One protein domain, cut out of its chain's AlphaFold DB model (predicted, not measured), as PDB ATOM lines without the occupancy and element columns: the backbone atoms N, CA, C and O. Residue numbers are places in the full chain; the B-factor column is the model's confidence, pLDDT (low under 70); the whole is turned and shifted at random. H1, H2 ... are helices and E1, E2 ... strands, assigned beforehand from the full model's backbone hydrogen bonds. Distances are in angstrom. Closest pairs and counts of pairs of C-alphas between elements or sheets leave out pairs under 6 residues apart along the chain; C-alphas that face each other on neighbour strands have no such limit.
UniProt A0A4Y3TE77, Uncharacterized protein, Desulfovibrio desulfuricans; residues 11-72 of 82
ATOM      1  N   VAL A  11      -8.825 -32.198  13.897       67.12
ATOM      2  CA  VAL A  11      -9.892 -31.297  14.348       67.12
ATOM      3  C   VAL A  11      -9.964 -31.369  15.862       67.12
ATOM      4  O   VAL A  11     -10.127 -32.456  16.400       67.12
ATOM      5  N   GLN A  12      -9.889 -30.220  16.528       73.56
ATOM      6  CA  GLN A  12     -10.252 -30.077  17.934       73.56
ATOM      7  C   GLN A  12     -11.520 -29.225  18.010       73.56
ATOM      8  O   GLN A  12     -11.578 -28.130  17.448       73.56
ATOM      9  N   LEU A  13     -12.543 -29.741  18.675       70.81
ATOM     10  CA  LEU A  13     -13.777 -29.043  18.981       70.81
ATOM     11  C   LEU A  13     -13.793 -28.746  20.474       70.81
ATOM     12  O   LEU A  13     -13.567 -29.635  21.285       70.81
ATOM     13  N   VAL A  14     -14.109 -27.505  20.819       72.75
ATOM     14  CA  VAL A  14     -14.420 -27.108  22.188       72.75
ATOM     15  C   VAL A  14     -15.824 -26.525  22.168       72.75
ATOM     16  O   VAL A  14     -16.056 -25.487  21.547       72.75
ATOM     17  N   LEU A  15     -16.769 -27.200  22.809       73.62
ATOM     18  CA  LEU A  15     -18.118 -26.700  23.035       73.62
ATOM     19  C   LEU A  15     -18.170 -26.073  24.421       73.62
ATOM     20  O   LEU A  15     -17.637 -26.631  25.376       73.62
ATOM     21  N   VAL A  16     -18.825 -24.925  24.530       71.62
ATOM     22  CA  VAL A  16     -19.133 -24.306  25.818       71.62
ATOM     23  C   VAL A  16     -20.647 -24.225  25.923       71.62
ATOM     24  O   VAL A  16     -21.299 -23.680  25.030       71.62
ATOM     25  N   THR A  17     -21.218 -24.817  26.966       72.56
ATOM     26  CA  THR A  17     -22.657 -24.748  27.215       72.56
ATOM     27  C   THR A  17     -23.032 -23.347  27.696       72.56
ATOM     28  O   THR A  17     -22.197 -22.576  28.166       72.56
ATOM     29  N   HIS A  18     -24.319 -23.008  27.616       72.06
ATOM     30  CA  HIS A  18     -24.848 -21.765  28.189       72.06
ATOM     31  C   HIS A  18     -24.513 -21.620  29.690       72.06
ATOM     32  O   HIS A  18     -24.313 -20.508  30.171       72.06
ATOM     33  N   SER A  19     -24.449 -22.738  30.423       75.88
ATOM     34  CA  SER A  19     -24.084 -22.816  31.845       75.88
ATOM     35  C   SER A  19     -22.591 -22.583  32.104       75.88
ATOM     36  O   SER A  19     -22.201 -22.430  33.258       75.88
ATOM     37  N   GLY A  20     -21.762 -22.540  31.055       69.56
ATOM     38  CA  GLY A  20     -20.308 -22.391  31.143       69.56
ATOM     39  C   GLY A  20     -19.533 -23.711  31.196       69.56
ATOM     40  O   GLY A  20     -18.317 -23.680  31.375       69.56
ATOM     41  N   GLU A  21     -20.197 -24.855  31.023       68.25
ATOM     42  CA  GLU A  21     -19.563 -26.181  31.014       68.25
ATOM     43  C   GLU A  21     -18.803 -26.362  29.691       68.25
ATOM     44  O   GLU A  21     -19.270 -25.922  28.640       68.25
ATOM     45  N   ARG A  22     -17.629 -27.002  29.714       72.19
ATOM     46  CA  ARG A  22     -16.740 -27.133  28.547       72.19
ATOM     47  C   ARG A  22     -16.611 -28.595  28.123       72.19
ATOM     48  O   ARG A  22     -16.283 -29.419  28.965       72.19
ATOM     49  N   ILE A  23     -16.821 -28.877  26.834       69.00
ATOM     50  CA  ILE A  23     -16.674 -30.201  26.217       69.00
ATOM     51  C   ILE A  23     -15.617 -30.149  25.123       69.00
ATOM     52  O   ILE A  23     -15.776 -29.415  24.149       69.00
ATOM     53  N   GLU A  24     -14.558 -30.942  25.256       69.62
ATOM     54  CA  GLU A  24     -13.473 -31.032  24.275       69.62
ATOM     55  C   GLU A  24     -13.559 -32.339  23.490       69.62
ATOM     56  O   GLU A  24     -13.789 -33.372  24.097       69.62
ATOM     57  N   ILE A  25     -13.384 -32.299  22.165       69.75
ATOM     58  CA  ILE A  25     -13.355 -33.469  21.271       69.75
ATOM     59  C   ILE A  25     -12.190 -33.299  20.290       69.75
ATOM     60  O   ILE A  25     -12.117 -32.272  19.621       69.75
ATOM     61  N   GLU A  26     -11.314 -34.291  20.127       68.94
ATOM     62  CA  GLU A  26     -10.167 -34.217  19.205       68.94
ATOM     63  C   GLU A  26     -10.107 -35.418  18.256       68.94
ATOM     64  O   GLU A  26     -10.034 -36.541  18.723       68.94
ATOM     65  N   ALA A  27     -10.042 -35.208  16.937       65.50
ATOM     66  CA  ALA A  27      -9.887 -36.271  15.938       65.50
ATOM     67  C   ALA A  27      -8.642 -36.060  15.047       65.50
ATOM     68  O   ALA A  27      -8.485 -34.972  14.498       65.50
ATOM     69  N   ASP A  28      -7.811 -37.100  14.833       72.50
ATOM     70  CA  ASP A  28      -6.662 -37.121  13.893       72.50
ATOM     71  C   ASP A  28      -6.888 -38.150  12.762       72.50
ATOM     72  O   ASP A  28      -6.874 -39.377  12.936       72.50
ATOM     73  N   VAL A  29      -7.111 -37.641  11.555       64.06
ATOM     74  CA  VAL A  29      -7.438 -38.433  10.369       64.06
ATOM     75  C   VAL A  29      -6.222 -39.242   9.922       64.06
ATOM     76  O   VAL A  29      -5.108 -38.740   9.839       64.06
ATOM     77  N   GLU A  30      -6.446 -40.511   9.566       69.00
ATOM     78  CA  GLU A  30      -5.419 -41.463   9.094       69.00
ATOM     79  C   GLU A  30      -4.462 -41.999  10.170       69.00
ATOM     80  O   GLU A  30      -3.705 -42.933   9.896       69.00
ATOM     81  N   ARG A  31      -4.524 -41.487  11.404       75.06
ATOM     82  CA  ARG A  31      -3.756 -42.015  12.540       75.06
ATOM     83  C   ARG A  31      -4.659 -42.617  13.598       75.06
ATOM     84  O   ARG A  31      -4.642 -43.835  13.805       75.06
ATOM     85  N   MET A  32      -5.464 -41.787  14.248       73.44
ATOM     86  CA  MET A  32      -6.237 -42.188  15.411       73.44
ATOM     87  C   MET A  32      -7.505 -41.352  15.508       73.44
ATOM     88  O   MET A  32      -7.459 -40.127  15.562       73.44
ATOM     89  N   LEU A  33      -8.645 -42.029  15.592       70.94
ATOM     90  CA  LEU A  33      -9.830 -41.394  16.134       70.94
ATOM     91  C   LEU A  33      -9.696 -41.448  17.651       70.94
ATOM     92  O   LEU A  33      -9.868 -42.508  18.256       70.94
ATOM     93  N   TYR A  34      -9.314 -40.315  18.224       71.38
ATOM     94  CA  TYR A  34      -9.512 -40.047  19.632       71.38
ATOM     95  C   TYR A  34     -10.885 -39.382  19.784       71.38
ATOM     96  O   TYR A  34     -11.398 -38.752  18.862       71.38
ATOM     97  N   VAL A  35     -11.553 -39.630  20.893       69.38
ATOM     98  CA  VAL A  35     -12.759 -38.928  21.308       69.38
ATOM     99  C   VAL A  35     -12.612 -38.822  22.811       69.38
ATOM    100  O   VAL A  35     -12.895 -39.781  23.528       69.38
ATOM    101  N   ASP A  36     -12.105 -37.683  23.265       69.06
ATOM    102  CA  ASP A  36     -12.371 -37.241  24.627       69.06
ATOM    103  C   ASP A  36     -13.740 -36.579  24.652       69.06
ATOM    104  O   ASP A  36     -14.171 -35.998  23.656       69.06
ATOM    105  N   VAL A  37     -14.426 -36.696  25.775       63.50
ATOM    106  CA  VAL A  37     -15.580 -35.880  26.130       63.50
ATOM    107  C   VAL A  37     -15.422 -35.585  27.607       63.50
ATOM    108  O   VAL A  37     -15.710 -36.428  28.463       63.50
ATOM    109  N   GLU A  38     -14.960 -34.382  27.901       64.94
ATOM    110  CA  GLU A  38     -14.944 -33.850  29.257       64.94
ATOM    111  C   GLU A  38     -16.209 -33.018  29.502       64.94
ATOM    112  O   GLU A  38     -16.703 -32.363  28.591       64.94
ATOM    113  N   ALA A  39     -16.758 -33.044  30.713       60.09
ATOM    114  CA  ALA A  39     -17.645 -31.987  31.196       60.09
ATOM    115  C   ALA A  39     -17.355 -31.744  32.677       60.09
ATOM    116  O   ALA A  39     -17.057 -32.681  33.415       60.09
ATOM    117  N   ASP A  40     -17.389 -30.483  33.103       65.88
ATOM    118  CA  ASP A  40     -17.100 -30.074  34.487       65.88
ATOM    119  C   ASP A  40     -15.750 -30.566  35.032       65.88
ATOM    120  O   ASP A  40     -15.599 -30.859  36.217       65.88
ATOM    121  N   GLY A  41     -14.747 -30.667  34.152       64.44
ATOM    122  CA  GLY A  41     -13.423 -31.185  34.506       64.44
ATOM    123  C   GLY A  41     -13.408 -32.690  34.792       64.44
ATOM    124  O   GLY A  41     -12.452 -33.193  35.382       64.44
ATOM    125  N   VAL A  42     -14.459 -33.411  34.394       62.69
ATOM    126  CA  VAL A  42     -14.568 -34.865  34.493       62.69
ATOM    127  C   VAL A  42     -14.606 -35.460  33.091       62.69
ATOM    128  O   VAL A  42     -15.468 -35.124  32.281       62.69
ATOM    129  N   CYS A  43     -13.702 -36.395  32.815       69.19
ATOM    130  CA  CYS A  43     -13.761 -37.221  31.613       69.19
ATOM    131  C   CYS A  43     -14.972 -38.167  31.694       69.19
ATOM    132  O   CYS A  43     -15.004 -39.081  32.521       69.19
ATOM    133  N   ILE A  44     -15.960 -37.965  30.821       71.44
ATOM    134  CA  ILE A  44     -17.186 -38.777  30.742       71.44
ATOM    135  C   ILE A  44     -17.045 -39.864  29.675       71.44
ATOM    136  O   ILE A  44     -17.618 -40.949  29.795       71.44
ATOM    137  N   HIS A  45     -16.266 -39.596  28.630       67.00
ATOM    138  CA  HIS A  45     -16.004 -40.565  27.582       67.00
ATOM    139  C   HIS A  45     -14.586 -40.411  27.063       67.00
ATOM    140  O   HIS A  45     -14.193 -39.329  26.654       67.00
ATOM    141  N   ASN A  46     -13.852 -41.516  27.042       72.19
ATOM    142  CA  ASN A  46     -12.558 -41.590  26.396       72.19
ATOM    143  C   ASN A  46     -12.575 -42.789  25.461       72.19
ATOM    144  O   ASN A  46     -12.783 -43.925  25.897       72.19
ATOM    145  N   HIS A  47     -12.383 -42.533  24.174       78.19
ATOM    146  CA  HIS A  47     -12.309 -43.584  23.180       78.19
ATOM    147  C   HIS A  47     -11.174 -43.314  22.208       78.19
ATOM    148  O   HIS A  47     -11.178 -42.328  21.481       78.19
ATOM    149  N   ALA A  48     -10.212 -44.230  22.168       81.12
ATOM    150  CA  ALA A  48      -9.087 -44.176  21.252       81.12
ATOM    151  C   ALA A  48      -9.106 -45.412  20.357       81.12
ATOM    152  O   ALA A  48      -9.019 -46.549  20.831       81.12
ATOM    153  N   ARG A  49      -9.185 -45.210  19.042       82.75
ATOM    154  CA  ARG A  49      -9.061 -46.296  18.067       82.75
ATOM    155  C   ARG A  49      -8.182 -45.866  16.905       82.75
ATOM    156  O   ARG A  49      -8.263 -44.733  16.430       82.75
ATOM    157  N   ARG A  50      -7.335 -46.775  16.415       83.75
ATOM    158  CA  ARG A  50      -6.552 -46.500  15.205       83.75
ATOM    159  C   ARG A  50      -7.507 -46.290  14.042       83.75
ATOM    160  O   ARG A  50      -8.483 -47.019  13.890       83.75
ATOM    161  N   TRP A  51      -7.185 -45.335  13.179       81.75
ATOM    162  CA  TRP A  51      -8.040 -44.998  12.042       81.75
ATOM    163  C   TRP A  51      -8.307 -46.204  11.126       81.75
ATOM    164  O   TRP A  51      -9.412 -46.392  10.617       81.75
ATOM    165  N   ASN A  52      -7.295 -47.056  10.952       83.19
ATOM    166  CA  ASN A  52      -7.374 -48.251  10.112       83.19
ATOM    167  C   ASN A  52      -8.202 -49.391  10.719       83.19
ATOM    168  O   ASN A  52      -8.594 -50.293   9.981       83.19
ATOM    169  N   ASP A  53      -8.517 -49.322  12.011       88.38
ATOM    170  CA  ASP A  53      -9.364 -50.306  12.692       88.38
ATOM    171  C   ASP A  53     -10.843 -49.893  12.660       88.38
ATOM    172  O   ASP A  53     -11.713 -50.688  13.003       88.38
ATOM    173  N   LEU A  54     -11.136 -48.655  12.246       81.62
ATOM    174  CA  LEU A  54     -12.501 -48.205  11.998       81.62
ATOM    175  C   LEU A  54     -13.053 -48.866  10.742       81.62
ATOM    176  O   LEU A  54     -12.353 -48.950   9.722       81.62
ATOM    177  N   ASP A  55     -14.318 -49.257  10.783       88.38
ATOM    178  CA  ASP A  55     -15.015 -49.693   9.584       88.38
ATOM    179  C   ASP A  55     -15.263 -48.504   8.615       88.38
ATOM    180  O   ASP A  55     -15.111 -47.328   8.977       88.38
ATOM    181  N   PRO A  56     -15.602 -48.761   7.337       83.56
ATOM    182  CA  PRO A  56     -15.821 -47.691   6.364       83.56
ATOM    183  C   PRO A  56     -16.929 -46.694   6.748       83.56
ATOM    184  O   PRO A  56     -16.830 -45.515   6.395       83.56
ATOM    185  N   VAL A  57     -17.963 -47.142   7.466       83.75
ATOM    186  CA  VAL A  57     -19.093 -46.316   7.913       83.75
ATOM    187  C   VAL A  57     -18.660 -45.410   9.066       83.75
ATOM    188  O   VAL A  57     -18.959 -44.212   9.052       83.75
ATOM    189  N   GLU A  58     -17.889 -45.934  10.017       80.44
ATOM    190  CA  GLU A  58     -17.280 -45.174  11.113       80.44
ATOM    191  C   GLU A  58     -16.353 -44.074  10.566       80.44
ATOM    192  O   GLU A  58     -16.491 -42.902  10.930       80.44
ATOM    193  N   ARG A  59     -15.474 -44.402   9.606       80.44
ATOM    194  CA  ARG A  59     -14.593 -43.407   8.955       80.44
ATOM    195  C   ARG A  59     -15.380 -42.324   8.227       80.44
ATOM    196  O   ARG A  59     -15.003 -41.153   8.281       80.44
ATOM    197  N   GLN A  60     -16.456 -42.692   7.528       82.50
ATOM    198  CA  GLN A  60     -17.311 -41.725   6.837       82.50
ATOM    199  C   GLN A  60     -18.046 -40.813   7.829       82.50
ATOM    200  O   GLN A  60     -18.189 -39.618   7.570       82.50
ATOM    201  N   SER A  61     -18.479 -41.353   8.967       79.44
ATOM    202  CA  SER A  61     -19.171 -40.603  10.018       79.44
ATOM    203  C   SER A  61     -18.239 -39.601  10.698       79.44
ATOM    204  O   SER A  61     -18.575 -38.420  10.768       79.44
ATOM    205  N   ALA A  62     -17.029 -40.026  11.080       76.88
ATOM    206  CA  ALA A  62     -15.996 -39.140  11.623       76.88
ATOM    207  C   ALA A  62     -15.662 -38.001  10.643       76.88
ATOM    208  O   ALA A  62     -15.614 -36.832  11.015       76.88
ATOM    209  N   ARG A  63     -15.521 -38.332   9.354       77.06
ATOM    210  CA  ARG A  63     -15.345 -37.361   8.267       77.06
ATOM    211  C   ARG A  63     -16.477 -36.337   8.200       77.06
ATOM    212  O   ARG A  63     -16.221 -35.138   8.213       77.06
ATOM    213  N   ARG A  64     -17.735 -36.778   8.173       76.75
ATOM    214  CA  ARG A  64     -18.893 -35.866   8.160       76.75
ATOM    215  C   ARG A  64     -18.926 -34.959   9.388       76.75
ATOM    216  O   ARG A  64     -19.186 -33.771   9.237       76.75
ATOM    217  N   PHE A  65     -18.621 -35.496  10.566       73.81
ATOM    218  CA  PHE A  65     -18.544 -34.715  11.797       73.81
ATOM    219  C   PHE A  65     -17.479 -33.615  11.707       73.81
ATOM    220  O   PHE A  65     -17.795 -32.445  11.898       73.81
ATOM    221  N   MET A  66     -16.253 -33.957  11.304       72.38
ATOM    222  CA  MET A  66     -15.180 -32.977  11.096       72.38
ATOM    223  C   MET A  66     -15.564 -31.892  10.082       72.38
ATOM    224  O   MET A  66     -15.281 -30.717  10.306       72.38
ATOM    225  N   ALA A  67     -16.244 -32.262   8.990       71.94
ATOM    226  CA  ALA A  67     -16.740 -31.298   8.008       71.94
ATOM    227  C   ALA A  67     -17.763 -30.327   8.622       71.94
ATOM    228  O   ALA A  67     -17.623 -29.120   8.438       71.94
ATOM    229  N   LEU A  68     -18.740 -30.835   9.383       70.25
ATOM    230  CA  LEU A  68     -19.754 -30.019  10.067       70.25
ATOM    231  C   LEU A  68     -19.127 -29.036  11.061       70.25
ATOM    232  O   LEU A  68     -19.499 -27.868  11.083       70.25
ATOM    233  N   VAL A  69     -18.145 -29.496  11.836       65.56
ATOM    234  CA  VAL A  69     -17.391 -28.659  12.777       65.56
ATOM    235  C   VAL A  69     -16.612 -27.567  12.043       65.56
ATOM    236  O   VAL A  69     -16.691 -26.395  12.405       65.56
ATOM    237  N   SER A  70     -15.893 -27.933  10.979       64.50
ATOM    238  CA  SER A  70     -15.056 -26.998  10.219       64.50
ATOM    239  C   SER A  70     -15.843 -25.965   9.407       64.50
ATOM    240  O   SER A  70     -15.360 -24.859   9.189       64.50
ATOM    241  N   GLY A  71     -17.053 -26.315   8.958       64.06
ATOM    242  CA  GLY A  71     -17.934 -25.428   8.197       64.06
ATOM    243  C   GLY A  71     -18.667 -24.399   9.058       64.06
ATOM    244  O   GLY A  71     -19.452 -23.624   8.520       64.06
ATOM    245  N   GLY A  72     -18.423 -24.401  10.373       55.09
ATOM    246  CA  GLY A  72     -19.239 -23.702  11.351       55.09
ATOM    247  C   GLY A  72     -20.526 -24.484  11.590       55.09
ATOM    248  O   GLY A  72     -21.460 -24.432  10.792       55.09
TER     249      GLY A  72
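This is residues 11 to 72 of the 82 residues of an uncharacterized protein of Desulfovibrio desulfuricans (UniProt A0A4Y3TE77). Two strand hairpins, E1 with E2 and E3 with E4, stand side by side and make a slab four strands wide; one helix, H1, crosses over one face of it near the end where E1 begins and E2 ends. The other face is bare, and residues 62 to 70 of H1 come near the hairpin of E1 and E2. The printed part has 62 residues, with four named strands and then one named helix, in the order E1, E2, E3, E4, H1; each hairpin is an antiparallel sheet of two strands, and the class is mixed, helices and strands. The whole is only just compact, close to loose, with a radius of gyration of the C-alphas of 12.4 A, and spans 36 by 25 by 15 A.

E1, residues 11 to 16, and E2, residues 22 to 28, form a hairpin and are antiparallel at 171 degrees. N 13 and O 25 are 2.7 A apart, and N 25 and O 13 are 2.8 A apart, both within hydrogen-bond range. The closest C-alphas of E2 and E3, residues 32 to 39, are those of Ile 23 and Glu 38, 5.1 A apart. E3 and E4, residues 42 to 50, form a second hairpin, antiparallel at 175 degrees. Here N 35 and O 47 are within hydrogen-bond range at 2.8 A, as are N 47 and O 35 at 2.9 A. E1 and E4 are apart. The closest C-alphas of E1 and H1, residues 56 to 70, are those of Val 11 and Met 66, 6.4 A apart. Those of Leu 33 in E3 and Ala 62 in H1 are the closest of that pair, at 8.0 A. In H1 every O i to N i+4 pair is within hydrogen-bond range.

E1 begins at C-alpha 11, at (-9.892, -31.297, 14.348), and is 16.3 A long from first to last C-alpha. E2 measures 20.4 A and E3 measures 22.0 A. E4, the longest strand with 9 residues, runs 23.9 A and ends at C-alpha 50, at (-6.552, -46.500, 15.205). H1 measures 21.1 A and ends at C-alpha 70, at (-15.056, -26.998, 10.219).

The two C-alphas farthest apart are those of Ser 19 and Asn 52, at 37.4 A. The printed part has no cut, and its four links between named elements are tight. The mean pLDDT of the printed part is 72.7; 24 residues are under 70, among them residues 23 to 27, 35 to 43 and 69 to 72.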